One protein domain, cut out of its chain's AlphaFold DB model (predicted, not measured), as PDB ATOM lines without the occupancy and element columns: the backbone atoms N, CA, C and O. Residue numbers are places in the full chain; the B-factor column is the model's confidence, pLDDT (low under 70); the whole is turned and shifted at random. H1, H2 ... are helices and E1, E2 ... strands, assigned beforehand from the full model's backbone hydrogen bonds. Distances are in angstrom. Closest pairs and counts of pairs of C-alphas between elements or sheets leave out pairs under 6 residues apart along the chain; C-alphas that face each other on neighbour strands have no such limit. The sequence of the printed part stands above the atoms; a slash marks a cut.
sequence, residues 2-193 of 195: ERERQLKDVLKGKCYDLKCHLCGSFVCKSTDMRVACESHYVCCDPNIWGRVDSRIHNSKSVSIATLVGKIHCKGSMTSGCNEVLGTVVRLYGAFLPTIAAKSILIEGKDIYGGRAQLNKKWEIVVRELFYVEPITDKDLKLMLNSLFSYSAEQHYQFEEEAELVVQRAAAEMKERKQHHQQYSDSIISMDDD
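What this domain is: This is residues 2 to 193 of the 195 residues of the protein "RLR CTR domain-containing protein" of Gongylonema pulchrum (UniProt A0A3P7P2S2). One long straight helix, H6, runs along one face of a strongly twisted four-stranded sheet, E5 to E8, and beyond the sheet residues 171 to 193, of which 171 to 191 belong to H6, stick out as an arm. A small sheet, E2 E1 E9, meets the end of the large one where E6 ends, the hairpin E3 and E4 packs on E8, and H4 stands on the opposite face from H6. The 192 printed residues hold six named helices and nine named strands, in the order H1 E1 E2 E3 E4 H2 E5 E6 E7 E8 E9 H3 H4 H5 H6. The three sheets are antiparallel: the large one in the order E5 E6 E7 E8, the small one in the order E2 E1 E9, and the two-stranded one of E3 and E4; the class is mixed, helices and strands. The whole is loose, with a radius of gyration of the C-alphas of 20.6 A, and elongated, 78 by 46 by 30 A.

How they stand to each other: H1, residues 2 to 11, is close but not clearly touching H3, residues 122 to 128: C-alphas 7 and 127 are closest, 7.5 A. E1, residues 17 to 20, has antiparallel neighbours E2, residues 26 to 29, and E9, residues 104 to 107; N 18 and O 28 are 2.8 A apart, N 19 and O 105 2.8 A. In the hairpin of E3, residues 33 to 36, and E4, residues 40 to 43, N 34 and O 42 are 2.8 A apart. E5, residues 52 to 62, E6, residues 65 to 73, E7, residues 84 to 91, and E8, residues 94 to 97, form a meander, each strand the antiparallel neighbour of the one before; N 53 and O 72 are 2.8 A apart, N 68 and O 88 3.0 A, N 89 and O 96 2.9 A. The closest C-alphas of E4 and E8 are 42 and 97, 5.5 A. H2, residues 48 to 51, only grazes both sheets and touches H5, residues 146 to 150; C-alphas 49 and 147 are closest, 6.6 A. H4, residues 137 to 144, stands up from the large sheet; its C-alpha 144 is 4.2 A from C-alpha 94 of E8, their closest pair. H6, residues 152 to 191, runs along the strands on the opposite face, at a height of 7.9 A over the sheet; C-alphas 60 of E5 and 165 are closest, 5.7 A. H5 and H6 touch only at the corner, C-alphas 148 and 155 being closest at 5.2 A. Every O i to N i+4 pair is within hydrogen-bond range in H1, H4, H5 and H6, and 2 of 3 in H3; H2 is too short for one.

Where its parts are: H1 begins at C-alpha 2 (5.718, 1.187, -22.820). E5 is 22.9 A long and bends by 78 degrees at residue 58; E6, 22.8 A, bends by 63 degrees at residue 68. E7 is 20.7 A long. H6, 59.1 A, ends at C-alpha 191 (42.892, -38.260, -17.897).

The domain as a whole: The C-alphas of Gly 113 and Asp 193 are the two farthest apart, 78.0 A. The printed part has no cut; the link from E9 to H3 is long. Residues 110 to 116 and 189 to 193 have pLDDT under 70.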
ATOM      1  N   GLU A   2       6.680   0.076 -23.050       71.38
ATOM      2  CA  GLU A   2       5.718   1.187 -22.820       71.38
ATOM      3  C   GLU A   2       6.382   2.470 -22.276       71.38
ATOM      4  O   GLU A   2       6.171   3.563 -22.792       71.38
ATOM      5  N   ARG A   3       7.297   2.332 -21.309       70.69
ATOM      6  CA  ARG A   3       8.056   3.463 -20.745       70.69
ATOM      7  C   ARG A   3       8.979   4.146 -21.761       70.69
ATOM      8  O   ARG A   3       9.144   5.358 -21.728       70.69
ATOM      9  N   GLU A   4       9.577   3.375 -22.666       71.38
ATOM     10  CA  GLU A   4      10.415   3.922 -23.741       71.38
ATOM     11  C   GLU A   4       9.568   4.643 -24.782       71.38
ATOM     12  O   GLU A   4       9.981   5.681 -25.279       71.38
ATOM     13  N   ARG A   5       8.375   4.126 -25.090       74.69
ATOM     14  CA  ARG A   5       7.426   4.783 -25.989       74.69
ATOM     15  C   ARG A   5       6.983   6.134 -25.429       74.69
ATOM     16  O   ARG A   5       7.087   7.135 -26.125       74.69
ATOM     17  N   GLN A   6       6.619   6.177 -24.149       77.44
ATOM     18  CA  GLN A   6       6.259   7.417 -23.454       77.44
ATOM     19  C   GLN A   6       7.422   8.417 -23.408       77.44
ATOM     20  O   GLN A   6       7.227   9.603 -23.663       77.44
ATOM     21  N   LEU A   7       8.647   7.950 -23.137       76.56
ATOM     22  CA  LEU A   7       9.835   8.806 -23.161       76.56
ATOM     23  C   LEU A   7      10.092   9.378 -24.562       76.56
ATOM     24  O   LEU A   7      10.360  10.571 -24.696       76.56
ATOM     25  N   LYS A   8       9.977   8.545 -25.604       75.81
ATOM     26  CA  LYS A   8      10.093   8.994 -26.995       75.81
ATOM     27  C   LYS A   8       9.072  10.077 -27.306       75.81
ATOM     28  O   LYS A   8       9.460  11.083 -27.879       75.81
ATOM     29  N   ASP A   9       7.817   9.901 -26.903       78.38
ATOM     30  CA  ASP A   9       6.750  10.864 -27.183       78.38
ATOM     31  C   ASP A   9       6.977  12.212 -26.476       78.38
ATOM     32  O   ASP A   9       6.789  13.259 -27.091       78.38
ATOM     33  N   VAL A  10       7.473  12.208 -25.232       77.94
ATOM     34  CA  VAL A  10       7.796  13.435 -24.472       77.94
ATOM     35  C   VAL A  10       9.010  14.178 -25.040       77.94
ATOM     36  O   VAL A  10       9.085  15.407 -24.980       77.94
ATOM     37  N   LEU A  11       9.994  13.445 -25.561       79.31
ATOM     38  CA  LEU A  11      11.223  14.022 -26.109       79.31
ATOM     39  C   LEU A  11      11.140  14.297 -27.617       79.31
ATOM     40  O   LEU A  11      12.060  14.890 -28.186       79.31
ATOM     41  N   LYS A  12      10.047  13.888 -28.268       73.50
ATOM     42  CA  LYS A  12       9.839  14.039 -29.707       73.50
ATOM     43  C   LYS A  12       9.816  15.514 -30.099       73.50
ATOM     44  O   LYS A  12       9.146  16.327 -29.474       73.50
ATOM     45  N   GLY A  13      10.538  15.854 -31.163       71.62
ATOM     46  CA  GLY A  13      10.597  17.220 -31.693       71.62
ATOM     47  C   GLY A  13      11.569  18.154 -30.967       71.62
ATOM     48  O   GLY A  13      11.799  19.260 -31.451       71.62
ATOM     49  N   LYS A  14      12.196  17.719 -29.866       82.50
ATOM     50  CA  LYS A  14      13.260  18.490 -29.217       82.50
ATOM     51  C   LYS A  14      14.528  18.470 -30.070       82.50
ATOM     52  O   LYS A  14      15.033  17.407 -30.432       82.50
ATOM     53  N   CYS A  15      15.049  19.653 -30.378       87.38
ATOM     54  CA  CYS A  15      16.251  19.835 -31.181       87.38
ATOM     55  C   CYS A  15      17.211  20.779 -30.462       87.38
ATOM     56  O   CYS A  15      16.826  21.873 -30.043       87.38
ATOM     57  N   TYR A  16      18.455  20.338 -30.329       91.94
ATOM     58  CA  TYR A  16      19.507  21.035 -29.613       91.94
ATOM     59  C   TYR A  16      20.747  21.141 -30.484       91.94
ATOM     60  O   TYR A  16      21.062  20.230 -31.251       91.94
ATOM     61  N   ASP A  17      21.475  22.235 -30.321       94.44
ATOM     62  CA  ASP A  17      22.814  22.353 -30.868       94.44
ATOM     63  C   ASP A  17      23.799  21.736 -29.869       94.44
ATOM     64  O   ASP A  17      23.795  22.053 -28.677       94.44
ATOM     65  N   LEU A  18      24.644  20.833 -30.364       95.50
ATOM     66  CA  LEU A  18      25.737  20.242 -29.606       95.50
ATOM     67  C   LEU A  18      26.996  21.043 -29.921       95.50
ATOM     68  O   LEU A  18      27.434  21.123 -31.072       95.50
ATOM     69  N   LYS A  19      27.563  21.672 -28.898       95.56
ATOM     70  CA  LYS A  19      28.724  22.560 -28.998       95.56
ATOM     71  C   LYS A  19      29.904  21.970 -28.247       95.56
ATOM     72  O   LYS A  19      29.716  21.256 -27.275       95.56
ATOM     73  N   CYS A  20      31.128  22.262 -28.660       96.31
ATOM     74  CA  CYS A  20      32.326  21.886 -27.917       96.31
ATOM     75  C   CYS A  20      32.276  22.511 -26.520       96.31
ATOM     76  O   CYS A  20      32.062  23.715 -26.393       96.31
ATOM     77  N   HIS A  21      32.505  21.716 -25.476       94.31
ATOM     78  CA  HIS A  21      32.433  22.236 -24.113       94.31
ATOM     79  C   HIS A  21      33.552  23.221 -23.756       94.31
ATOM     80  O   HIS A  21      33.367  24.044 -22.863       94.31
ATOM     81  N   LEU A  22      34.687  23.146 -24.459       94.06
ATOM     82  CA  LEU A  22      35.853  23.978 -24.185       94.06
ATOM     83  C   LEU A  22      35.747  25.348 -24.865       94.06
ATOM     84  O   LEU A  22      35.927  26.369 -24.212       94.06
ATOM     85  N   CYS A  23      35.449  25.383 -26.169       94.00
ATOM     86  CA  CYS A  23      35.437  26.630 -26.948       94.00
ATOM     87  C   CYS A  23      34.042  27.097 -27.390       94.00
ATOM     88  O   CYS A  23      33.925  28.146 -28.015       94.00
ATOM     89  N   GLY A  24      32.986  26.318 -27.138       92.88
ATOM     90  CA  GLY A  24      31.616  26.656 -27.538       92.88
ATOM     91  C   GLY A  24      31.321  26.538 -29.040       92.88
ATOM     92  O   GLY A  24      30.206  26.843 -29.463       92.88
ATOM     93  N   SER A  25      32.273  26.091 -29.865       95.62
ATOM     94  CA  SER A  25      32.048  25.909 -31.305       95.62
ATOM     95  C   SER A  25      30.978  24.860 -31.586       95.62
ATOM     96  O   SER A  25      30.954  23.808 -30.953       95.62
ATOM     97  N   PHE A  26      30.129  25.115 -32.579       95.56
ATOM     98  CA  PHE A  26      29.119  24.159 -33.032       95.56
ATOM     99  C   PHE A  26      29.749  22.875 -33.593       95.56
ATOM    100  O   PHE A  26      30.651  22.937 -34.430       95.56
ATOM    101  N   VAL A  27      29.252  21.717 -33.149       96.88
ATOM    102  CA  VAL A  27      29.708  20.386 -33.576       96.88
ATOM    103  C   VAL A  27      28.671  19.720 -34.478       96.88
ATOM    104  O   VAL A  27      29.005  19.348 -35.604       96.88
ATOM    105  N   CYS A  28      27.428  19.575 -34.020       97.25
ATOM    106  CA  CYS A  28      26.311  19.006 -34.786       97.25
ATOM    107  C   CYS A  28      24.970  19.287 -34.092       97.25
ATOM    108  O   CYS A  28      24.947  19.812 -32.977       97.25
ATOM    109  N   LYS A  29      23.848  18.939 -34.732       96.00
ATOM    110  CA  LYS A  29      22.542  18.959 -34.068       96.00
ATOM    111  C   LYS A  29      22.266  17.627 -33.388       96.00
ATOM    112  O   LYS A  29      22.696  16.570 -33.844       96.00
ATOM    113  N   SER A  30      21.460  17.662 -32.333       95.12
ATOM    114  CA  SER A  30      20.954  16.460 -31.668       95.12
ATOM    115  C   SER A  30      20.187  15.538 -32.623       95.12
ATOM    116  O   SER A  30      20.220  14.324 -32.455       95.12
ATOM    117  N   THR A  31      19.538  16.099 -33.648       94.62
ATOM    118  CA  THR A  31      18.805  15.362 -34.694       94.62
ATOM    119  C   THR A  31      19.708  14.551 -35.617       94.62
ATOM    120  O   THR A  31      19.244  13.598 -36.245       94.62
ATOM    121  N   ASP A  32      20.992  14.901 -35.679       96.50
ATOM    122  CA  ASP A  32      21.986  14.199 -36.489       96.50
ATOM    123  C   ASP A  32      22.631  13.049 -35.705       96.50
ATOM    124  O   ASP A  32      23.434  12.304 -36.257       96.50
ATOM    125  N   MET A  33      22.314  12.894 -34.416       97.12
ATOM    126  CA  MET A  33      22.855  11.821 -33.589       97.12
ATOM    127  C   MET A  33      22.080  10.514 -33.787       97.12
ATOM    128  O   MET A  33      20.850  10.508 -33.896       97.12
ATOM    129  N   ARG A  34      22.802   9.394 -33.764       96.75
ATOM    130  CA  ARG A  34      22.262   8.029 -33.758       96.75
ATOM    131  C   ARG A  34      22.965   7.159 -32.728       96.75
ATOM    132  O   ARG A  34      24.113   7.422 -32.374       96.75
ATOM    133  N   VAL A  35      22.292   6.102 -32.283       94.94
ATOM    134  CA  VAL A  35      22.917   5.019 -31.510       94.94
ATOM    135  C   VAL A  35      23.231   3.849 -32.441       94.94
ATOM    136  O   VAL A  35      22.340   3.313 -33.099       94.94
ATOM    137  N   ALA A  36      24.497   3.439 -32.481       92.25
ATOM    138  CA  ALA A  36      24.989   2.268 -33.198       92.25
ATOM    139  C   ALA A  36      25.564   1.234 -32.214       92.25
ATOM    140  O   ALA A  36      26.163   1.605 -31.205       92.25
ATOM    141  N   CYS A  37      25.391  -0.061 -32.505       86.31
ATOM    142  CA  CYS A  37      25.839  -1.177 -31.649       86.31
ATOM    143  C   CYS A  37      25.509  -0.965 -30.154       86.31
ATOM    144  O   CYS A  37      26.365  -1.148 -29.290       86.31
ATOM    145  N   GLU A  38      24.290  -0.489 -29.871       80.94
ATOM    146  CA  GLU A  38      23.715  -0.257 -28.531       80.94
ATOM    147  C   GLU A  38      24.384   0.817 -27.652       80.94
ATOM    148  O   GLU A  38      23.758   1.299 -26.712       80.94
ATOM    149  N   SER A  39      25.616   1.242 -27.945       84.38
ATOM    150  CA  SER A  39      26.386   2.122 -27.050       84.38
ATOM    151  C   SER A  39      27.242   3.186 -27.750       84.38
ATOM    152  O   SER A  39      27.799   4.061 -27.081       84.38
ATOM    153  N   HIS A  40      27.337   3.178 -29.085       91.31
ATOM    154  CA  HIS A  40      28.056   4.208 -29.833       91.31
ATOM    155  C   HIS A  40      27.121   5.331 -30.275       91.31
ATOM    156  O   HIS A  40      26.299   5.157 -31.170       91.31
ATOM    157  N   TYR A  41      27.295   6.508 -29.682       96.06
ATOM    158  CA  TYR A  41      26.586   7.724 -30.071       96.06
ATOM    159  C   TYR A  41      27.348   8.409 -31.201       96.06
ATOM    160  O   TYR A  41      28.378   9.049 -30.972       96.06
ATOM    161  N   VAL A  42      26.862   8.228 -32.425       97.31
ATOM    162  CA  VAL A  42      27.499   8.695 -33.660       97.31
ATOM    163  C   VAL A  42      26.750   9.874 -34.254       97.31
ATOM    164  O   VAL A  42      25.533   9.959 -34.125       97.31
ATOM    165  N   CYS A  43      27.464  10.776 -34.918       98.06
ATOM    166  CA  CYS A  43      26.857  11.841 -35.703       98.06
ATOM    167  C   CYS A  43      26.807  11.450 -37.185       98.06
ATOM    168  O   CYS A  43      27.818  11.074 -37.773       98.06
ATOM    169  N   CYS A  44      25.625  11.572 -37.783       97.94
ATOM    170  CA  CYS A  44      25.328  11.261 -39.176       97.94
ATOM    171  C   CYS A  44      25.095  12.526 -40.029       97.94
ATOM    172  O   CYS A  44      24.412  12.457 -41.047       97.94
ATOM    173  N   ASP A  45      25.646  13.681 -39.630       97.62
ATOM    174  CA  ASP A  45      25.732  14.858 -40.505       97.62
ATOM    175  C   ASP A  45      26.957  14.718 -41.425       97.62
ATOM    176  O   ASP A  45      28.086  14.765 -40.924       97.62
ATOM    177  N   PRO A  46      26.790  14.616 -42.758       97.56
ATOM    178  CA  PRO A  46      27.910  14.461 -43.685       97.56
ATOM    179  C   PRO A  46      28.891  15.644 -43.665       97.56
ATOM    180  O   PRO A  46      30.046  15.489 -44.056       97.56
ATOM    181  N   ASN A  47      28.475  16.819 -43.181       97.31
ATOM    182  CA  ASN A  47      29.317  18.017 -43.120       97.31
ATOM    183  C   ASN A  47      30.166  18.110 -41.845       97.31
ATOM    184  O   ASN A  47      30.952  19.051 -41.693       97.31
ATOM    185  N   ILE A  48      30.032  17.166 -40.907       97.94
ATOM    186  CA  ILE A  48      30.771  17.196 -39.638       97.94
ATOM    187  C   ILE A  48      32.289  17.208 -39.827       97.94
ATOM    188  O   ILE A  48      32.990  17.861 -39.054       97.94
ATOM    189  N   TRP A  49      32.801  16.570 -40.879       97.88
ATOM    190  CA  TRP A  49      34.231  16.521 -41.190       97.88
ATOM    191  C   TRP A  49      34.831  17.911 -41.439       97.88
ATOM    192  O   TRP A  49      35.986  18.169 -41.100       97.88
ATOM    193  N   GLY A  50      34.024  18.869 -41.904       96.44
ATOM    194  CA  GLY A  50      34.422  20.274 -41.993       96.44
ATOM    195  C   GLY A  50      34.642  20.938 -40.629       96.44
ATOM    196  O   GLY A  50      35.454  21.854 -40.521       96.44
ATOM    197  N   ARG A  51      33.981  20.446 -39.574       96.75
ATOM    198  CA  ARG A  51      33.948  21.039 -38.221       96.75
ATOM    199  C   ARG A  51      34.860  20.337 -37.212       96.75
ATOM    200  O   ARG A  51      35.138  20.888 -36.146       96.75
ATOM    201  N   VAL A  52      35.362  19.152 -37.549       97.44
ATOM    202  CA  VAL A  52      36.287  18.377 -36.710       97.44
ATOM    203  C   VAL A  52      37.590  18.091 -37.437       97.44
ATOM    204  O   VAL A  52      37.630  18.041 -38.662       97.44
ATOM    205  N   ASP A  53      38.662  17.914 -36.678       96.81
ATOM    206  CA  ASP A  53      39.938  17.413 -37.169       96.81
ATOM    207  C   ASP A  53      40.089  15.958 -36.731       96.81
ATOM    208  O   ASP A  53      40.001  15.657 -35.538       96.81
ATOM    209  N   SER A  54      40.262  15.042 -37.680       96.38
ATOM    210  CA  SER A  54      40.323  13.612 -37.384       96.38
ATOM    211  C   SER A  54      41.728  13.064 -37.606       96.38
ATOM    212  O   SER A  54      42.453  13.529 -38.479       96.38
ATOM    213  N   ARG A  55      42.163  12.139 -36.745       95.25
ATOM    214  CA  ARG A  55      43.534  11.606 -36.736       95.25
ATOM    215  C   ARG A  55      43.523  10.131 -36.362       95.25
ATOM    216  O   ARG A  55      42.750   9.742 -35.483       95.25
ATOM    217  N   ILE A  56      44.404   9.337 -36.971       94.00
ATOM    218  CA  ILE A  56      44.601   7.931 -36.591       94.00
ATOM    219  C   ILE A  56      45.057   7.862 -35.134       94.00
ATOM    220  O   ILE A  56      45.939   8.614 -34.712       94.00
ATOM    221  N   HIS A  57      44.425   6.992 -34.346       91.69
ATOM    222  CA  HIS A  57      44.747   6.843 -32.931       91.69
ATOM    223  C   HIS A  57      44.092   5.613 -32.294       91.69
ATOM    224  O   HIS A  57      42.871   5.470 -32.362       91.69
ATOM    225  N   ASN A  58      44.881   4.827 -31.545       78.69
ATOM    226  CA  ASN A  58      44.438   3.691 -30.719       78.69
ATOM    227  C   ASN A  58      43.394   2.801 -31.408       78.69
ATOM    228  O   ASN A  58      42.330   2.511 -30.846       78.69
ATOM    229  N   SER A  59      43.704   2.402 -32.635       87.38
ATOM    230  CA  SER A  59      42.802   1.648 -33.486       87.38
ATOM    231  C   SER A  59      42.594   0.232 -32.952       87.38
ATOM    232  O   SER A  59      43.541  -0.430 -32.524       87.38
ATOM    233  N   LYS A  60      41.345  -0.235 -32.942       86.81
ATOM    234  CA  LYS A  60      40.977  -1.563 -32.432       86.81
ATOM    235  C   LYS A  60      39.645  -2.038 -32.998       86.81
ATOM    236  O   LYS A  60      38.755  -1.233 -33.269       86.81
ATOM    237  N   SER A  61      39.497  -3.350 -33.132       82.56
ATOM    238  CA  SER A  61      38.223  -3.968 -33.493       82.56
ATOM    239  C   SER A  61      37.365  -4.127 -32.236       82.56
ATOM    240  O   SER A  61      37.852  -4.572 -31.196       82.56
ATOM    241  N   VAL A  62      36.100  -3.714 -32.311       79.00
ATOM    242  CA  VAL A  62      35.107  -3.858 -31.243       79.00
ATOM    243  C   VAL A  62      33.810  -4.355 -31.874       79.00
ATOM    244  O   VAL A  62      33.062  -3.586 -32.475       79.00
ATOM    245  N   SER A  63      33.527  -5.650 -31.713       79.44
ATOM    246  CA  SER A  63      32.381  -6.305 -32.358       79.44
ATOM    247  C   SER A  63      32.423  -6.104 -33.886       79.44
ATOM    248  O   SER A  63      33.459  -6.331 -34.506       79.44
ATOM    249  N   ILE A  64      31.323  -5.667 -34.498       81.69
ATOM    250  CA  ILE A  64      31.208  -5.375 -35.935       81.69
ATOM    251  C   ILE A  64      31.792  -4.012 -36.347       81.69
ATOM    252  O   ILE A  64      31.742  -3.652 -37.522       81.69
ATOM    253  N   ALA A  65      32.300  -3.233 -35.390       86.44
ATOM    254  CA  ALA A  65      32.821  -1.892 -35.602       86.44
ATOM    255  C   ALA A  65      34.347  -1.862 -35.453       86.44
ATOM    256  O   ALA A  65      34.924  -2.524 -34.587       86.44
ATOM    257  N   THR A  66      35.009  -1.031 -36.253       92.00
ATOM    258  CA  THR A  66      36.456  -0.812 -36.147       92.00
ATOM    259  C   THR A  66      36.726   0.626 -35.748       92.00
ATOM    260  O   THR A  66      36.388   1.551 -36.478       92.00
ATOM    261  N   LEU A  67      37.328   0.844 -34.582       93.25
ATOM    262  CA  LEU A  67      37.802   2.166 -34.185       93.25
ATOM    263  C   LEU A  67      39.127   2.416 -34.899       93.25
ATOM    264  O   LEU A  67      40.023   1.582 -34.807       93.25
ATOM    265  N   VAL A  68      39.243   3.553 -35.578       95.06
ATOM    266  CA  VAL A  68      40.417   3.892 -36.411       95.06
ATOM    267  C   VAL A  68      41.074   5.210 -36.013       95.06
ATOM    268  O   VAL A  68      42.195   5.501 -36.415       95.06
ATOM    269  N   GLY A  69      40.399   6.032 -35.207       95.75
ATOM    270  CA  GLY A  69      40.930   7.347 -34.885       95.75
ATOM    271  C   GLY A  69      40.201   8.109 -33.798       95.75
ATOM    272  O   GLY A  69      39.234   7.636 -33.195       95.75
ATOM    273  N   LYS A  70      40.677   9.332 -33.574       97.19
ATOM    274  CA  LYS A  70      40.065  10.354 -32.723       97.19
ATOM    275  C   LYS A  70      39.617  11.542 -33.554       97.19
ATOM    276  O   LYS A  70      40.274  11.899 -34.529       97.19
ATOM    277  N   ILE A  71      38.540  12.181 -33.115       97.75
ATOM    278  CA  ILE A  71      38.119  13.482 -33.628       97.75
ATOM    279  C   ILE A  71      38.376  14.564 -32.583       97.75
ATOM    280  O   ILE A  71      38.145  14.371 -31.386       97.75
ATOM    281  N   HIS A  72      38.842  15.711 -33.052       98.12
ATOM    282  CA  HIS A  72      39.152  16.885 -32.256       98.12
ATOM    283  C   HIS A  72      38.333  18.072 -32.751       98.12
ATOM    284  O   HIS A  72      38.023  18.191 -33.937       98.12
ATOM    285  N   CYS A  73      37.984  18.980 -31.851       98.12
ATOM    286  CA  CYS A  73      37.332  20.222 -32.217       98.12
ATOM    287  C   CYS A  73      38.306  21.099 -33.014       98.12
ATOM    288  O   CYS A  73      39.376  21.445 -32.509       98.12
ATOM    289  N   LYS A  74      37.920  21.527 -34.223       96.19
ATOM    290  CA  LYS A  74      38.713  22.501 -34.993       96.19
ATOM    291  C   LYS A  74      38.751  23.883 -34.346       96.19
ATOM    292  O   LYS A  74      39.697  24.623 -34.572       96.19
ATOM    293  N   GLY A  75      37.775  24.206 -33.500       93.81
ATOM    294  CA  GLY A  75      37.612  25.535 -32.922       93.81
ATOM    295  C   GLY A  75      36.680  26.403 -33.762       93.81
ATOM    296  O   GLY A  75      35.727  25.904 -34.363       93.81
ATOM    297  N   SER A  76      36.862  27.716 -33.709       88.50
ATOM    298  CA  SER A  76      36.098  28.692 -34.491       88.50
ATOM    299  C   SER A  76      36.925  29.158 -35.694       88.50
ATOM    300  O   SER A  76      38.070  28.750 -35.869       88.50
ATOM    301  N   MET A  77      36.375  30.060 -36.509       80.31
ATOM    302  CA  MET A  77      37.144  30.706 -37.584       80.31
ATOM    303  C   MET A  77      38.318  31.550 -37.062       80.31
ATOM    304  O   MET A  77      39.234  31.849 -37.818       80.31
ATOM    305  N   THR A  78      38.290  31.949 -35.788       82.19
ATOM    306  CA  THR A  78      39.264  32.876 -35.197       82.19
ATOM    307  C   THR A  78      40.235  32.209 -34.225       82.19
ATOM    308  O   THR A  78      41.259  32.803 -33.899       82.19
ATOM    309  N   SER A  79      39.947  30.994 -33.753       86.00
ATOM    310  CA  SER A  79      40.786  30.296 -32.774       86.00
ATOM    311  C   SER A  79      40.660  28.779 -32.881       86.00
ATOM    312  O   SER A  79      39.546  28.250 -32.817       86.00
ATOM    313  N   GLY A  80      41.796  28.079 -32.955       93.75
ATOM    314  CA  GLY A  80      41.855  26.622 -32.820       93.75
ATOM    315  C   GLY A  80      41.507  26.154 -31.400       93.75
ATOM    316  O   GLY A  80      41.694  26.900 -30.441       93.75
ATOM    317  N   CYS A  81      41.001  24.924 -31.254       95.06
ATOM    318  CA  CYS A  81      40.638  24.352 -29.946       95.06
ATOM    319  C   CYS A  81      41.386  23.048 -29.640       95.06
ATOM    320  O   CYS A  81      42.080  22.963 -28.634       95.06
ATOM    321  N   ASN A  82      41.276  22.051 -30.520       95.94
ATOM    322  CA  ASN A  82      41.893  20.729 -30.386       95.94
ATOM    323  C   ASN A  82      41.358  19.859 -29.224       95.94
ATOM    324  O   ASN A  82      41.964  18.845 -28.885       95.94
ATOM    325  N   GLU A  83      40.204  20.201 -28.640       97.25
ATOM    326  CA  GLU A  83      39.536  19.352 -27.642       97.25
ATOM    327  C   GLU A  83      39.119  18.006 -28.246       97.25
ATOM    328  O   GLU A  83      38.546  17.976 -29.334       97.25
ATOM    329  N   VAL A  84      39.352  16.892 -27.546       97.50
ATOM    330  CA  VAL A  84      38.950  15.559 -28.023       97.50
ATOM    331  C   VAL A  84      37.432  15.414 -27.923       97.50
ATOM    332  O   VAL A  84      36.877  15.307 -26.832       97.50
ATOM    333  N   LEU A  85      36.759  15.344 -29.070       97.75
ATOM    334  CA  LEU A  85      35.303  15.209 -29.135       97.75
ATOM    335  C   LEU A  85      34.837  13.751 -29.121       97.75
ATOM    336  O   LEU A  85      33.696  13.478 -28.764       97.75
ATOM    337  N   GLY A  86      35.700  12.810 -29.504       96.94
ATOM    338  CA  GLY A  86      35.350  11.398 -29.592       96.94
ATOM    339  C   GLY A  86      36.284  10.614 -30.506       96.94
ATOM    340  O   GLY A  86      37.474  10.923 -30.609       96.94
ATOM    341  N   THR A  87      35.750   9.584 -31.152       96.50
ATOM    342  CA  THR A  87      36.488   8.651 -32.014       96.50
ATOM    343  C   THR A  87      35.917   8.587 -33.422       96.50
ATOM    344  O   THR A  87      34.805   9.038 -33.672       96.50
ATOM    345  N   VAL A  88      36.670   8.003 -34.349       97.25
ATOM    346  CA  VAL A  88      36.163   7.581 -35.658       97.25
ATOM    347  C   VAL A  88      35.936   6.077 -35.605       97.25
ATOM    348  O   VAL A  88      36.850   5.328 -35.249       97.25
ATOM    349  N   VAL A  89      34.720   5.644 -35.931       95.44
ATOM    350  CA  VAL A  89      34.364   4.230 -36.061       95.44
ATOM    351  C   VAL A  89      33.987   3.921 -37.505       95.44
ATOM    352  O   VAL A  89      33.248   4.674 -38.131       95.44
ATOM    353  N   ARG A  90      34.494   2.812 -38.035       95.62
ATOM    354  CA  ARG A  90      34.065   2.227 -39.301       95.62
ATOM    355  C   ARG A  90      32.998   1.182 -39.015       95.62
ATOM    356  O   ARG A  90      33.247   0.237 -38.265       95.62
ATOM    357  N   LEU A  91      31.824   1.355 -39.607       94.69
ATOM    358  CA  LEU A  91      30.681   0.464 -39.451       94.69
ATOM    359  C   LEU A  91      30.013   0.270 -40.812       94.69
ATOM    360  O   LEU A  91      29.625   1.244 -41.449       94.69
ATOM    361  N   TYR A  92      29.893  -0.983 -41.260       92.50
ATOM    362  CA  TYR A  92      29.323  -1.332 -42.573       92.50
ATOM    363  C   TYR A  92      29.916  -0.520 -43.745       92.50
ATOM    364  O   TYR A  92      29.205  -0.107 -44.655       92.50
ATOM    365  N   GLY A  93      31.228  -0.261 -43.700       93.00
ATOM    366  CA  GLY A  93      31.950   0.521 -44.712       93.00
ATOM    367  C   GLY A  93      31.821   2.043 -44.580       93.00
ATOM    368  O   GLY A  93      32.555   2.761 -45.243       93.00
ATOM    369  N   ALA A  94      30.947   2.560 -43.712       96.81
ATOM    370  CA  ALA A  94      30.845   3.992 -43.450       96.81
ATOM    371  C   ALA A  94      31.741   4.408 -42.276       96.81
ATOM    372  O   ALA A  94      31.761   3.747 -41.232       96.81
ATOM    373  N   PHE A  95      32.428   5.544 -42.412       97.69
ATOM    374  CA  PHE A  95      33.096   6.201 -41.290       97.69
ATOM    375  C   PHE A  95      32.121   7.114 -40.555       97.69
ATOM    376  O   PHE A  95      31.466   7.967 -41.153       97.69
ATOM    377  N   LEU A  96      32.043   6.932 -39.242       97.69
ATOM    378  CA  LEU A  96      31.122   7.624 -38.360       97.69
ATOM    379  C   LEU A  96      31.906   8.270 -37.206       97.69
ATOM    380  O   LEU A  96      32.629   7.578 -36.483       97.69
ATOM    381  N   PRO A  97      31.777   9.586 -36.994       97.69
ATOM    382  CA  PRO A  97      32.308  10.243 -35.811       97.69
ATOM    383  C   PRO A  97      31.441   9.914 -34.597       97.69
ATOM    384  O   PRO A  97      30.249  10.221 -34.570       97.69
ATOM    385  N   THR A  98      32.040   9.320 -33.570       97.12
ATOM    386  CA  THR A  98      31.423   9.218 -32.248       97.12
ATOM    387  C   THR A  98      31.597  10.535 -31.505       97.12
ATOM    388  O   THR A  98      32.633  11.190 -31.625       97.12
ATOM    389  N   ILE A  99      30.600  10.919 -30.712       97.56
ATOM    390  CA  ILE A  99      30.650  12.118 -29.873       97.56
ATOM    391  C   ILE A  99      30.609  11.680 -28.412       97.56
ATOM    392  O   ILE A  99      29.729  10.924 -28.008       97.56
ATOM    393  N   ALA A 100      31.548  12.140 -27.595       96.12
ATOM    394  CA  ALA A 100      31.541  11.895 -26.162       96.12
ATOM    395  C   ALA A 100      30.642  12.924 -25.461       96.12
ATOM    396  O   ALA A 100      30.825  14.125 -25.621       96.12
ATOM    397  N   ALA A 101      29.707  12.471 -24.619       94.88
ATOM    398  CA  ALA A 101      28.823  13.382 -23.880       94.88
ATOM    399  C   ALA A 101      29.619  14.435 -23.085       94.88
ATOM    400  O   ALA A 101      29.321  15.622 -23.137       94.88
ATOM    401  N   LYS A 102      30.701  14.004 -22.422       94.69
ATOM    402  CA  LYS A 102      31.553  14.874 -21.597       94.69
ATOM    403  C   LYS A 102      32.254  16.005 -22.357       94.69
ATOM    404  O   LYS A 102      32.713  16.933 -21.705       94.69
ATOM    405  N   SER A 103      32.398  15.905 -23.680       95.44
ATOM    406  CA  SER A 103      33.117  16.897 -24.487       95.44
ATOM    407  C   SER A 103      32.187  17.926 -25.129       95.44
ATOM    408  O   SER A 103      32.669  18.806 -25.849       95.44
ATOM    409  N   ILE A 104      30.873  17.831 -24.886       94.88
ATOM    410  CA  ILE A 104      29.871  18.711 -25.484       94.88
ATOM    411  C   ILE A 104      29.012  19.450 -24.454       94.88
ATOM    412  O   ILE A 104      28.676  18.942 -23.387       94.88
ATOM    413  N   LEU A 105      28.627  20.663 -24.829       93.62
ATOM    414  CA  LEU A 105      27.554  21.450 -24.248       93.62
ATOM    415  C   LEU A 105      26.307  21.298 -25.113       93.62
ATOM    416  O   LEU A 105      26.390  21.332 -26.340       93.62
ATOM    417  N   ILE A 106      25.156  21.156 -24.469       91.94
ATOM    418  CA  ILE A 106      23.862  21.032 -25.142       91.94
ATOM    419  C   ILE A 106      23.121  22.351 -24.971       91.94
ATOM    420  O   ILE A 106      22.859  22.765 -23.840       91.94
ATOM    421  N   GLU A 107      22.793  23.007 -26.081       88.88
ATOM    422  CA  GLU A 107      22.111  24.299 -26.095       88.88
ATOM    423  C   GLU A 107      20.784  24.216 -26.853       88.88
ATOM    424  O   GLU A 107      20.706  23.700 -27.967       88.88
ATOM    425  N   GLY A 108      19.727  24.765 -26.258       82.00
ATOM    426  CA  GLY A 108      18.468  25.019 -26.946       82.00
ATOM    427  C   GLY A 108      17.528  25.867 -26.111       82.00
ATOM    428  O   GLY A 108      17.720  26.049 -24.908       82.00
ATOM    429  N   LYS A 109      16.499  26.388 -26.779       71.56
ATOM    430  CA  LYS A 109      15.568  27.378 -26.219       71.56
ATOM    431  C   LYS A 109      14.818  26.864 -24.985       71.56
ATOM    432  O   LYS A 109      14.542  27.640 -24.078       71.56
ATOM    433  N   ASP A 110      14.577  25.556 -24.926       69.44
ATOM    434  CA  ASP A 110      13.759  24.927 -23.884       69.44
ATOM    435  C   ASP A 110      14.573  24.440 -22.669       69.44
ATOM    436  O   ASP A 110      14.005  23.933 -21.703       69.44
ATOM    437  N   ILE A 111      15.907  24.575 -22.682       67.56
ATOM    438  CA  ILE A 111      16.760  24.145 -21.564       67.56
ATOM    439  C   ILE A 111      16.828  25.258 -20.517       67.56
ATOM    440  O   ILE A 111      17.579  26.213 -20.689       67.56
ATOM    441  N   TYR A 112      16.071  25.120 -19.422       57.22
ATOM    442  CA  TYR A 112      16.212  25.879 -18.163       57.22
ATOM    443  C   TYR A 112      16.564  27.376 -18.332       57.22
ATOM    444  O   TYR A 112      17.504  27.882 -17.716       57.22
ATOM    445  N   GLY A 113      15.829  28.090 -19.193       54.53
ATOM    446  CA  GLY A 113      16.057  29.518 -19.453       54.53
ATOM    447  C   GLY A 113      17.230  29.836 -20.395       54.53
ATOM    448  O   GLY A 113      17.803  30.916 -20.296       54.53
ATOM    449  N   GLY A 114      17.604  28.908 -21.282       56.53
ATOM    450  CA  GLY A 114      18.631  29.086 -22.315       56.53
ATOM    451  C   GLY A 114      20.066  28.777 -21.872       56.53
ATOM    452  O   GLY A 114      21.008  29.180 -22.550       56.53
ATOM    453  N   ARG A 115      20.271  28.090 -20.738       58.00
ATOM    454  CA  ARG A 115      21.621  27.769 -20.239       58.00
ATOM    455  C   ARG A 115      22.121  26.441 -20.801       58.00
ATOM    456  O   ARG A 115      21.454  25.419 -20.666       58.00
ATOM    457  N   ALA A 116      23.322  26.455 -21.373       66.75
ATOM    458  CA  ALA A 116      23.976  25.258 -21.886       66.75
ATOM    459  C   ALA A 116      24.242  24.234 -20.767       66.75
ATOM    460  O   ALA A 116      24.727  24.598 -19.693       66.75
ATOM    461  N   GLN A 117      23.948  22.954 -21.017       76.62
ATOM    462  CA  GLN A 117      24.214  21.877 -20.060       76.62
ATOM    463  C   GLN A 117      25.411  21.025 -20.460       76.62
ATOM    464  O   GLN A 117      25.492  20.535 -21.586       76.62
ATOM    465  N   LEU A 118      26.306  20.802 -19.494       77.75
ATOM    466  CA  LEU A 118      27.402  19.847 -19.594       77.75
ATOM    467  C   LEU A 118      26.994  18.542 -18.912       77.75
ATOM    468  O   LEU A 118      26.787  18.508 -17.699       77.75
ATOM    469  N   ASN A 119      26.924  17.458 -19.679       80.19
ATOM    470  CA  ASN A 119      26.601  16.132 -19.164       80.19
ATOM    471  C   ASN A 119      27.761  15.173 -19.399       80.19
ATOM    472  O   ASN A 119      28.335  15.125 -20.475       80.19
ATOM    473  N   LYS A 120      28.110  14.361 -18.398       84.25
ATOM    474  CA  LYS A 120      29.253  13.436 -18.518       84.25
ATOM    475  C   LYS A 120      28.899  12.104 -19.184       84.25
ATOM    476  O   LYS A 120      29.806  11.362 -19.552       84.25
ATOM    477  N   LYS A 121      27.606  11.783 -19.294       91.12
ATOM    478  CA  LYS A 121      27.094  10.453 -19.647       91.12
ATOM    479  C   LYS A 121      25.908  10.557 -20.596       91.12
ATOM    480  O   LYS A 121      24.975  11.311 -20.321       91.12
ATOM    481  N   TRP A 122      25.933   9.788 -21.682       93.44
ATOM    482  CA  TRP A 122      24.853   9.789 -22.667       93.44
ATOM    483  C   TRP A 122      23.545   9.246 -22.100       93.44
ATOM    484  O   TRP A 122      22.491   9.759 -22.448       93.44
ATOM    485  N   GLU A 123      23.599   8.301 -21.161       90.19
ATOM    486  CA  GLU A 123      22.419   7.718 -20.512       90.19
ATOM    487  C   GLU A 123      21.580   8.772 -19.774       90.19
ATOM    488  O   GLU A 123      20.369   8.623 -19.628       90.19
ATOM    489  N   ILE A 124      22.224   9.844 -19.298       88.44
ATOM    490  CA  ILE A 124      21.550  10.991 -18.675       88.44
ATOM    491  C   ILE A 124      20.940  11.874 -19.766       88.44
ATOM    492  O   ILE A 124      19.753  12.184 -19.711       88.44
ATOM    493  N   VAL A 125      21.723  12.205 -20.798       89.12
ATOM    494  CA  VAL A 125      21.279  13.034 -21.932       89.12
ATOM    495  C   VAL A 125      20.034  12.448 -22.600       89.12
ATOM    496  O   VAL A 125      19.054  13.167 -22.786       89.12
ATOM    497  N   VAL A 126      20.039  11.147 -22.906       88.56
ATOM    498  CA  VAL A 126      18.917  10.498 -23.600       88.56
ATOM    499  C   VAL A 126      17.667  10.341 -22.742       88.56
ATOM    500  O   VAL A 126      16.562  10.227 -23.267       88.56
ATOM    501  N   ARG A 127      17.835  10.328 -21.417       85.50
ATOM    502  CA  ARG A 127      16.732  10.233 -20.460       85.50
ATOM    503  C   ARG A 127      16.081  11.589 -20.201       85.50
ATOM    504  O   ARG A 127      14.885  11.636 -19.939       85.50
ATOM    505  N   GLU A 128      16.855  12.670 -20.229       83.69
ATOM    506  CA  GLU A 128      16.415  13.970 -19.705       83.69
ATOM    507  C   GLU A 128      16.232  15.038 -20.788       83.69
ATOM    508  O   GLU A 128      15.372  15.909 -20.647       83.69
ATOM    509  N   LEU A 129      17.002  14.979 -21.880       85.31
ATOM    510  CA  LEU A 129      17.078  16.072 -22.852       85.31
ATOM    511  C   LEU A 129      16.413  15.723 -24.182       85.31
ATOM    512  O   LEU A 129      15.441  16.377 -24.554       85.31
ATOM    513  N   PHE A 130      16.900  14.706 -24.896       87.62
ATOM    514  CA  PHE A 130      16.349  14.297 -26.194       87.62
ATOM    515  C   PHE A 130      16.561  12.812 -26.465       87.62
ATOM    516  O   PHE A 130      17.541  12.227 -26.021       87.62
ATOM    517  N   TYR A 131      15.664  12.208 -27.241       87.56
ATOM    518  CA  TYR A 131      15.819  10.824 -27.670       87.56
ATOM    519  C   TYR A 131      16.800  10.725 -28.846       87.56
ATOM    520  O   TYR A 131      16.692  11.488 -29.804       87.56
ATOM    521  N   VAL A 132      17.733   9.771 -28.784       91.31
ATOM    522  CA  VAL A 132      18.636   9.442 -29.897       91.31
ATOM    523  C   VAL A 132      18.119   8.181 -30.572       91.31
ATOM    524  O   VAL A 132      18.008   7.130 -29.938       91.31
ATOM    525  N   GLU A 133      17.789   8.284 -31.855       92.19
ATOM    526  CA  GLU A 133      17.252   7.158 -32.616       92.19
ATOM    527  C   GLU A 133      18.343   6.122 -32.943       92.19
ATOM    528  O   GLU A 133      19.520   6.478 -33.075       92.19
ATOM    529  N   PRO A 134      17.989   4.833 -33.091       94.25
ATOM    530  CA  PRO A 134      18.906   3.838 -33.635       94.25
ATOM    531  C   PRO A 134      19.362   4.228 -35.043       94.25
ATOM    532  O   PRO A 134      18.587   4.792 -35.815       94.25
ATOM    533  N   ILE A 135      20.608   3.909 -35.381       95.81
ATOM    534  CA  ILE A 135      21.132   4.125 -36.732       95.81
ATOM    535  C   ILE A 135      20.324   3.339 -37.775       95.81
ATOM    536  O   ILE A 135      19.920   2.202 -37.534       95.81
ATOM    537  N   THR A 136      20.101   3.946 -38.941       96.00
ATOM    538  CA  THR A 136      19.369   3.337 -40.059       96.00
ATOM    539  C   THR A 136      20.248   3.172 -41.301       96.00
ATOM    540  O   THR A 136      21.264   3.852 -41.460       96.00
ATOM    541  N   ASP A 137      19.806   2.348 -42.253       96.19
ATOM    542  CA  ASP A 137      20.455   2.212 -43.566       96.19
ATOM    543  C   ASP A 137      20.543   3.540 -44.323       96.19
ATOM    544  O   ASP A 137      21.476   3.765 -45.094       96.19
ATOM    545  N   LYS A 138      19.569   4.436 -44.123       96.50
ATOM    546  CA  LYS A 138      19.582   5.770 -44.729       96.50
ATOM    547  C   LYS A 138      20.736   6.604 -44.173       96.50
ATOM    548  O   LYS A 138      21.423   7.260 -44.951       96.50
ATOM    549  N   ASP A 139      20.956   6.551 -42.860       97.19
ATOM    550  CA  ASP A 139      22.059   7.260 -42.208       97.19
ATOM    551  C   ASP A 139      23.416   6.697 -42.667       97.19
ATOM    552  O   ASP A 139      24.326   7.456 -42.996       97.19
ATOM    553  N   LEU A 140      23.537   5.368 -42.780       96.81
ATOM    554  CA  LEU A 140      24.747   4.713 -43.291       96.81
ATOM    555  C   LEU A 140      25.037   5.100 -44.744       96.81
ATOM    556  O   LEU A 140      26.163   5.474 -45.058       96.81
ATOM    557  N   LYS A 141      24.027   5.076 -45.624       96.38
ATOM    558  CA  LYS A 141      24.170   5.506 -47.027       96.38
ATOM    559  C   LYS A 141      24.598   6.966 -47.140       96.38
ATOM    560  O   LYS A 141      25.409   7.289 -48.002       96.38
ATOM    561  N   LEU A 142      24.068   7.830 -46.275       96.19
ATOM    562  CA  LEU A 142      24.451   9.239 -46.224       96.19
ATOM    563  C   LEU A 142      25.923   9.401 -45.824       96.19
ATOM    564  O   LEU A 142      26.640  10.213 -46.406       96.19
ATOM    565  N   MET A 143      26.377   8.609 -44.855       98.00
ATOM    566  CA  MET A 143      27.730   8.720 -44.320       98.00
ATOM    567  C   MET A 143      28.788   7.974 -45.134       98.00
ATOM    568  O   MET A 143      29.953   8.365 -45.055       98.00
ATOM    569  N   LEU A 144      28.398   6.982 -45.944       96.88
ATOM    570  CA  LEU A 144      29.283   6.075 -46.687       96.88
ATOM    571  C   LEU A 144      30.419   6.806 -47.412       96.88
ATOM    572  O   LEU A 144      31.581   6.453 -47.254       96.88
ATOM    573  N   ASN A 145      30.085   7.880 -48.132       94.44
ATOM    574  CA  ASN A 145      31.054   8.667 -48.898       94.44
ATOM    575  C   ASN A 145      31.362  10.032 -48.271       94.44
ATOM    576  O   ASN A 145      32.124  10.800 -48.847       94.44
ATOM    577  N   SER A 146      30.800  10.357 -47.102       97.56
ATOM    578  CA  SER A 146      30.902  11.712 -46.537       97.56
ATOM    579  C   SER A 146      32.349  12.118 -46.245       97.56
ATOM    580  O   SER A 146      32.767  13.218 -46.603       97.56
ATOM    581  N   LEU A 147      33.137  11.208 -45.659       97.69
ATOM    582  CA  LEU A 147      34.551  11.454 -45.403       97.69
ATOM    583  C   LEU A 147      35.348  11.518 -46.707       97.69
ATOM    584  O   LEU A 147      36.166  12.414 -46.852       97.69
ATOM    585  N   PHE A 148      35.082  10.624 -47.663       97.44
ATOM    586  CA  PHE A 148      35.765  10.619 -48.958       97.44
ATOM    587  C   PHE A 148      35.536  11.926 -49.726       97.44
ATOM    588  O   PHE A 148      36.478  12.518 -50.247       97.44
ATOM    589  N   SER A 149      34.293  12.414 -49.747       97.44
ATOM    590  CA  SER A 149      33.938  13.690 -50.368       97.44
ATOM    591  C   SER A 149      34.582  14.890 -49.674       97.44
ATOM    592  O   SER A 149      34.846  15.891 -50.334       97.44
ATOM    593  N   TYR A 150      34.835  14.807 -48.365       97.69
ATOM    594  CA  TYR A 150      35.545  15.849 -47.625       97.69
ATOM    595  C   TYR A 150      37.070  15.783 -47.822       97.69
ATOM    596  O   TYR A 150      37.706  16.802 -48.079       97.69
ATOM    597  N   SER A 151      37.657  14.592 -47.688       97.69
ATOM    598  CA  SER A 151      39.083  14.312 -47.846       97.69
ATOM    599  C   SER A 151      39.296  12.847 -48.241       97.69
ATOM    600  O   SER A 151      39.241  11.938 -47.408       97.69
ATOM    601  N   ALA A 152      39.579  12.620 -49.525       97.69
ATOM    602  CA  ALA A 152      39.885  11.291 -50.051       97.69
ATOM    603  C   ALA A 152      41.149  10.693 -49.412       97.69
ATOM    604  O   ALA A 152      41.180   9.505 -49.109       97.69
ATOM    605  N   GLU A 153      42.166  11.519 -49.154       97.50
ATOM    606  CA  GLU A 153      43.403  11.091 -48.493       97.50
ATOM    607  C   GLU A 153      43.115  10.503 -47.108       97.50
ATOM    608  O   GLU A 153      43.495   9.370 -46.816       97.50
ATOM    609  N   GLN A 154      42.376  11.242 -46.278       96.56
ATOM    610  CA  GLN A 154      42.034  10.795 -44.931       96.56
ATOM    611  C   GLN A 154      41.127   9.560 -44.943       96.56
ATOM    612  O   GLN A 154      41.254   8.690 -44.082       96.56
ATOM    613  N   HIS A 155      40.228   9.464 -45.922       97.56
ATOM    614  CA  HIS A 155      39.411   8.272 -46.115       97.56
ATOM    615  C   HIS A 155      40.275   7.029 -46.364       97.56
ATOM    616  O   HIS A 155      40.111   6.035 -45.661       97.56
ATOM    617  N   TYR A 156      41.228   7.091 -47.299       97.50
ATOM    618  CA  TYR A 156      42.107   5.954 -47.589       97.50
ATOM    619  C   TYR A 156      43.012   5.589 -46.410       97.50
ATOM    620  O   TYR A 156      43.174   4.408 -46.122       97.50
ATOM    621  N   GLN A 157      43.522   6.580 -45.675       97.00
ATOM    622  CA  GLN A 157      44.293   6.344 -44.449       97.00
ATOM    623  C   GLN A 157      43.488   5.562 -43.400       97.00
ATOM    624  O   GLN A 157      44.012   4.661 -42.748       97.00
ATOM    625  N   PHE A 158      42.202   5.880 -43.226       97.19
ATOM    626  CA  PHE A 158      41.348   5.138 -42.301       97.19
ATOM    627  C   PHE A 158      40.901   3.774 -42.828       97.19
ATOM    628  O   PHE A 158      40.681   2.880 -42.012       97.19
ATOM    629  N   GLU A 159      40.755   3.592 -44.142       96.62
ATOM    630  CA  GLU A 159      40.501   2.271 -44.733       96.62
ATOM    631  C   GLU A 159      41.691   1.333 -44.502       96.62
ATOM    632  O   GLU A 159      41.505   0.239 -43.968       96.62
ATOM    633  N   GLU A 160      42.911   1.790 -44.793       95.88
ATOM    634  CA  GLU A 160      44.138   1.024 -44.547       95.88
ATOM    635  C   GLU A 160      44.276   0.658 -43.061       95.88
ATOM    636  O   GLU A 160      44.474  -0.509 -42.708       95.88
ATOM    637  N   GLU A 161      44.080   1.629 -42.163       95.69
ATOM    638  CA  GLU A 161      44.136   1.367 -40.725       95.69
ATOM    639  C   GLU A 161      43.043   0.379 -40.280       95.69
ATOM    640  O   GLU A 161      43.297  -0.494 -39.444       95.69
ATOM    641  N   ALA A 162      41.832   0.467 -40.843       94.56
ATOM    642  CA  ALA A 162      40.755  -0.468 -40.534       94.56
ATOM    643  C   ALA A 162      41.102  -1.902 -40.951       94.56
ATOM    644  O   ALA A 162      40.854  -2.834 -40.178       94.56
ATOM    645  N   GLU A 163      41.685  -2.091 -42.136       93.31
ATOM    646  CA  GLU A 163      42.138  -3.402 -42.610       93.31
ATOM    647  C   GLU A 163      43.232  -3.975 -41.708       93.31
ATOM    648  O   GLU A 163      43.116  -5.117 -41.255       93.31
ATOM    649  N   LEU A 164      44.246  -3.176 -41.361       93.25
ATOM    650  CA  LEU A 164      45.327  -3.599 -40.466       93.25
ATOM    651  C   LEU A 164      44.809  -4.014 -39.086       93.25
ATOM    652  O   LEU A 164      45.332  -4.943 -38.466       93.25
ATOM    653  N   VAL A 165      43.788  -3.331 -38.569       92.31
ATOM    654  CA  VAL A 165      43.156  -3.691 -37.294       92.31
ATOM    655  C   VAL A 165      42.404  -5.016 -37.392       92.31
ATOM    656  O   VAL A 165      42.509  -5.841 -36.483       92.31
ATOM    657  N   VAL A 166      41.661  -5.243 -38.476       89.56
ATOM    658  CA  VAL A 166      40.930  -6.503 -38.688       89.56
ATOM    659  C   VAL A 166      41.904  -7.672 -38.835       89.56
ATOM    660  O   VAL A 166      41.697  -8.716 -38.217       89.56
ATOM    661  N   GLN A 167      42.996  -7.489 -39.582       90.75
ATOM    662  CA  GLN A 167      44.048  -8.498 -39.730       90.75
ATOM    663  C   GLN A 167      44.691  -8.849 -38.381       90.75
ATOM    664  O   GLN A 167      44.792 -10.030 -38.044       90.75
ATOM    665  N   ARG A 168      45.049  -7.838 -37.572       90.38
ATOM    666  CA  ARG A 168      45.585  -8.035 -36.212       90.38
ATOM    667  C   ARG A 168      44.604  -8.800 -35.321       90.38
ATOM    668  O   ARG A 168      44.977  -9.802 -34.717       90.38
ATOM    669  N   ALA A 169      43.332  -8.402 -35.302       89.06
ATOM    670  CA  ALA A 169      42.305  -9.073 -34.504       89.06
ATOM    671  C   ALA A 169      42.077 -10.537 -34.932       89.06
ATOM    672  O   ALA A 169      41.870 -11.410 -34.083       89.06
ATOM    673  N   ALA A 170      42.131 -10.825 -36.237       89.00
ATOM    674  CA  ALA A 170      42.009 -12.181 -36.768       89.00
ATOM    675  C   ALA A 170      43.212 -13.063 -36.393       89.00
ATOM    676  O   ALA A 170      43.018 -14.221 -36.012       89.00
ATOM    677  N   ALA A 171      44.432 -12.518 -36.452       90.56
ATOM    678  CA  ALA A 171      45.648 -13.213 -36.034       90.56
ATOM    679  C   ALA A 171      45.595 -13.585 -34.543       90.56
ATOM    680  O   ALA A 171      45.717 -14.762 -34.203       90.56
ATOM    681  N   GLU A 172      45.268 -12.629 -33.667       89.56
ATOM    682  CA  GLU A 172      45.121 -12.888 -32.228       89.56
ATOM    683  C   GLU A 172      44.024 -13.922 -31.923       89.56
ATOM    684  O   GLU A 172      44.154 -14.744 -31.015       89.56
ATOM    685  N   MET A 173      42.905 -13.899 -32.658       88.69
ATOM    686  CA  MET A 173      41.859 -14.916 -32.502       88.69
ATOM    687  C   MET A 173      42.345 -16.312 -32.898       88.69
ATOM    688  O   MET A 173      41.956 -17.288 -32.256       88.69
ATOM    689  N   LYS A 174      43.183 -16.421 -33.934       90.62
ATOM    690  CA  LYS A 174      43.771 -17.696 -34.356       90.62
ATOM    691  C   LYS A 174      44.729 -18.238 -33.295       90.62
ATOM    692  O   LYS A 174      44.615 -19.407 -32.940       90.62
ATOM    693  N   GLU A 175      45.596 -17.391 -32.747       89.62
ATOM    694  CA  GLU A 175      46.529 -17.757 -31.671       89.62
ATOM    695  C   GLU A 175      45.788 -18.192 -30.400       89.62
ATOM    696  O   GLU A 175      46.075 -19.255 -29.849       89.62
ATOM    697  N   ARG A 176      44.758 -17.442 -29.975       88.81
ATOM    698  CA  ARG A 176      43.923 -17.813 -28.818       88.81
ATOM    699  C   ARG A 176      43.247 -19.174 -28.998       88.81
ATOM    700  O   ARG A 176      43.195 -19.953 -28.051       88.81
ATOM    701  N   LYS A 177      42.755 -19.481 -30.204       88.00
ATOM    702  CA  LYS A 177      42.167 -20.796 -30.514       88.00
ATOM    703  C   LYS A 177      43.204 -21.916 -30.470       88.00
ATOM    704  O   LYS A 177      42.902 -22.972 -29.931       88.00
ATOM    705  N   GLN A 178      44.406 -21.688 -30.996       87.44
ATOM    706  CA  GLN A 178      45.490 -22.675 -30.952       87.44
ATOM    707  C   GLN A 178      45.928 -22.971 -29.515       87.44
ATOM    708  O   GLN A 178      46.017 -24.138 -29.146       87.44
ATOM    709  N   HIS A 179      46.116 -21.938 -28.689       84.94
ATOM    710  CA  HIS A 179      46.427 -22.109 -27.269       84.94
ATOM    711  C   HIS A 179      45.317 -22.842 -26.510       84.94
ATOM    712  O   HIS A 179      45.603 -23.718 -25.700       84.94
ATOM    713  N   HIS A 180      44.051 -22.511 -26.779       84.81
ATOM    714  CA  HIS A 180      42.923 -23.193 -26.150       84.81
ATOM    715  C   HIS A 180      42.829 -24.667 -26.566       84.81
ATOM    716  O   HIS A 180      42.559 -25.516 -25.720       84.81
ATOM    717  N   GLN A 181      43.099 -24.976 -27.838       80.56
ATOM    718  CA  GLN A 181      43.138 -26.351 -28.330       80.56
ATOM    719  C   GLN A 181      44.276 -27.140 -27.675       80.56
ATOM    720  O   GLN A 181      44.018 -28.186 -27.103       80.56
ATOM    721  N   GLN A 182      45.500 -26.599 -27.658       80.19
ATOM    722  CA  GLN A 182      46.649 -27.244 -27.007       80.19
ATOM    723  C   GLN A 182      46.406 -27.513 -25.519       80.19
ATOM    724  O   GLN A 182      46.750 -28.579 -25.021       80.19
ATOM    725  N   TYR A 183      45.797 -26.559 -24.814       80.94
ATOM    726  CA  TYR A 183      45.438 -26.736 -23.411       80.94
ATOM    727  C   TYR A 183      44.372 -27.827 -23.227       80.94
ATOM    728  O   TYR A 183      44.509 -28.679 -22.355       80.94
ATOM    729  N   SER A 184      43.344 -27.842 -24.079       80.19
ATOM    730  CA  SER A 184      42.284 -28.858 -24.036       80.19
ATOM    731  C   SER A 184      42.826 -30.260 -24.331       80.19
ATOM    732  O   SER A 184      42.521 -31.191 -23.595       80.19
ATOM    733  N   ASP A 185      43.686 -30.394 -25.344       77.12
ATOM    734  CA  ASP A 185      44.333 -31.660 -25.705       77.12
ATOM    735  C   ASP A 185      45.242 -32.161 -24.568       77.12
ATOM    736  O   ASP A 185      45.258 -33.355 -24.278       77.12
ATOM    737  N   SER A 186      45.947 -31.253 -23.875       72.62
ATOM    738  CA  SER A 186      46.797 -31.614 -22.732       72.62
ATOM    739  C   SER A 186      46.008 -32.119 -21.521       72.62
ATOM    740  O   SER A 186      46.472 -33.026 -20.838       72.62
ATOM    741  N   ILE A 187      44.809 -31.581 -21.274       73.75
ATOM    742  CA  ILE A 187      43.925 -32.068 -20.204       73.75
ATOM    743  C   ILE A 187      43.432 -33.479 -20.533       73.75
ATOM    744  O   ILE A 187      43.540 -34.360 -19.692       73.75
ATOM    745  N   ILE A 188      42.964 -33.705 -21.766       71.00
ATOM    746  CA  ILE A 188      42.470 -35.021 -22.201       71.00
ATOM    747  C   ILE A 188      43.573 -36.080 -22.075       71.00
ATOM    748  O   ILE A 188      43.324 -37.154 -21.543       71.00
ATOM    749  N   SER A 189      44.810 -35.762 -22.476       65.69
ATOM    750  CA  SER A 189      45.926 -36.707 -22.351       65.69
ATOM    751  C   SER A 189      46.302 -37.065 -20.910       65.69
ATOM    752  O   SER A 189      46.882 -38.118 -20.698       65.69
ATOM    753  N   MET A 190      45.994 -36.214 -19.924       63.28
ATOM    754  CA  MET A 190      46.278 -36.505 -18.512       63.28
ATOM    755  C   MET A 190      45.218 -37.417 -17.880       63.28
ATOM    756  O   MET A 190      45.548 -38.155 -16.960       63.28
ATOM    757  N   ASP A 191      43.977 -37.390 -18.378       59.12
ATOM    758  CA  ASP A 191      42.892 -38.260 -17.897       59.12
ATOM    759  C   ASP A 191      42.996 -39.699 -18.458       59.12
ATOM    760  O   ASP A 191      42.464 -40.636 -17.861       59.12
ATOM    761  N   ASP A 192      43.699 -39.891 -19.582       57.94
ATOM    762  CA  ASP A 192      43.915 -41.202 -20.220       57.94
ATOM    763  C   ASP A 192      45.086 -42.008 -19.606       57.94
ATOM    764  O   ASP A 192      45.179 -43.215 -19.835       57.94
ATOM    765  N   ASP A 193      45.954 -41.374 -18.804       57.06
ATOM    766  CA  ASP A 193      47.145 -41.989 -18.185       57.06
ATOM    767  C   ASP A 193      46.898 -42.533 -16.750       57.06
ATOM    768  O   ASP A 193      47.828 -43.024 -16.108       57.06
TER     769      ASP A 193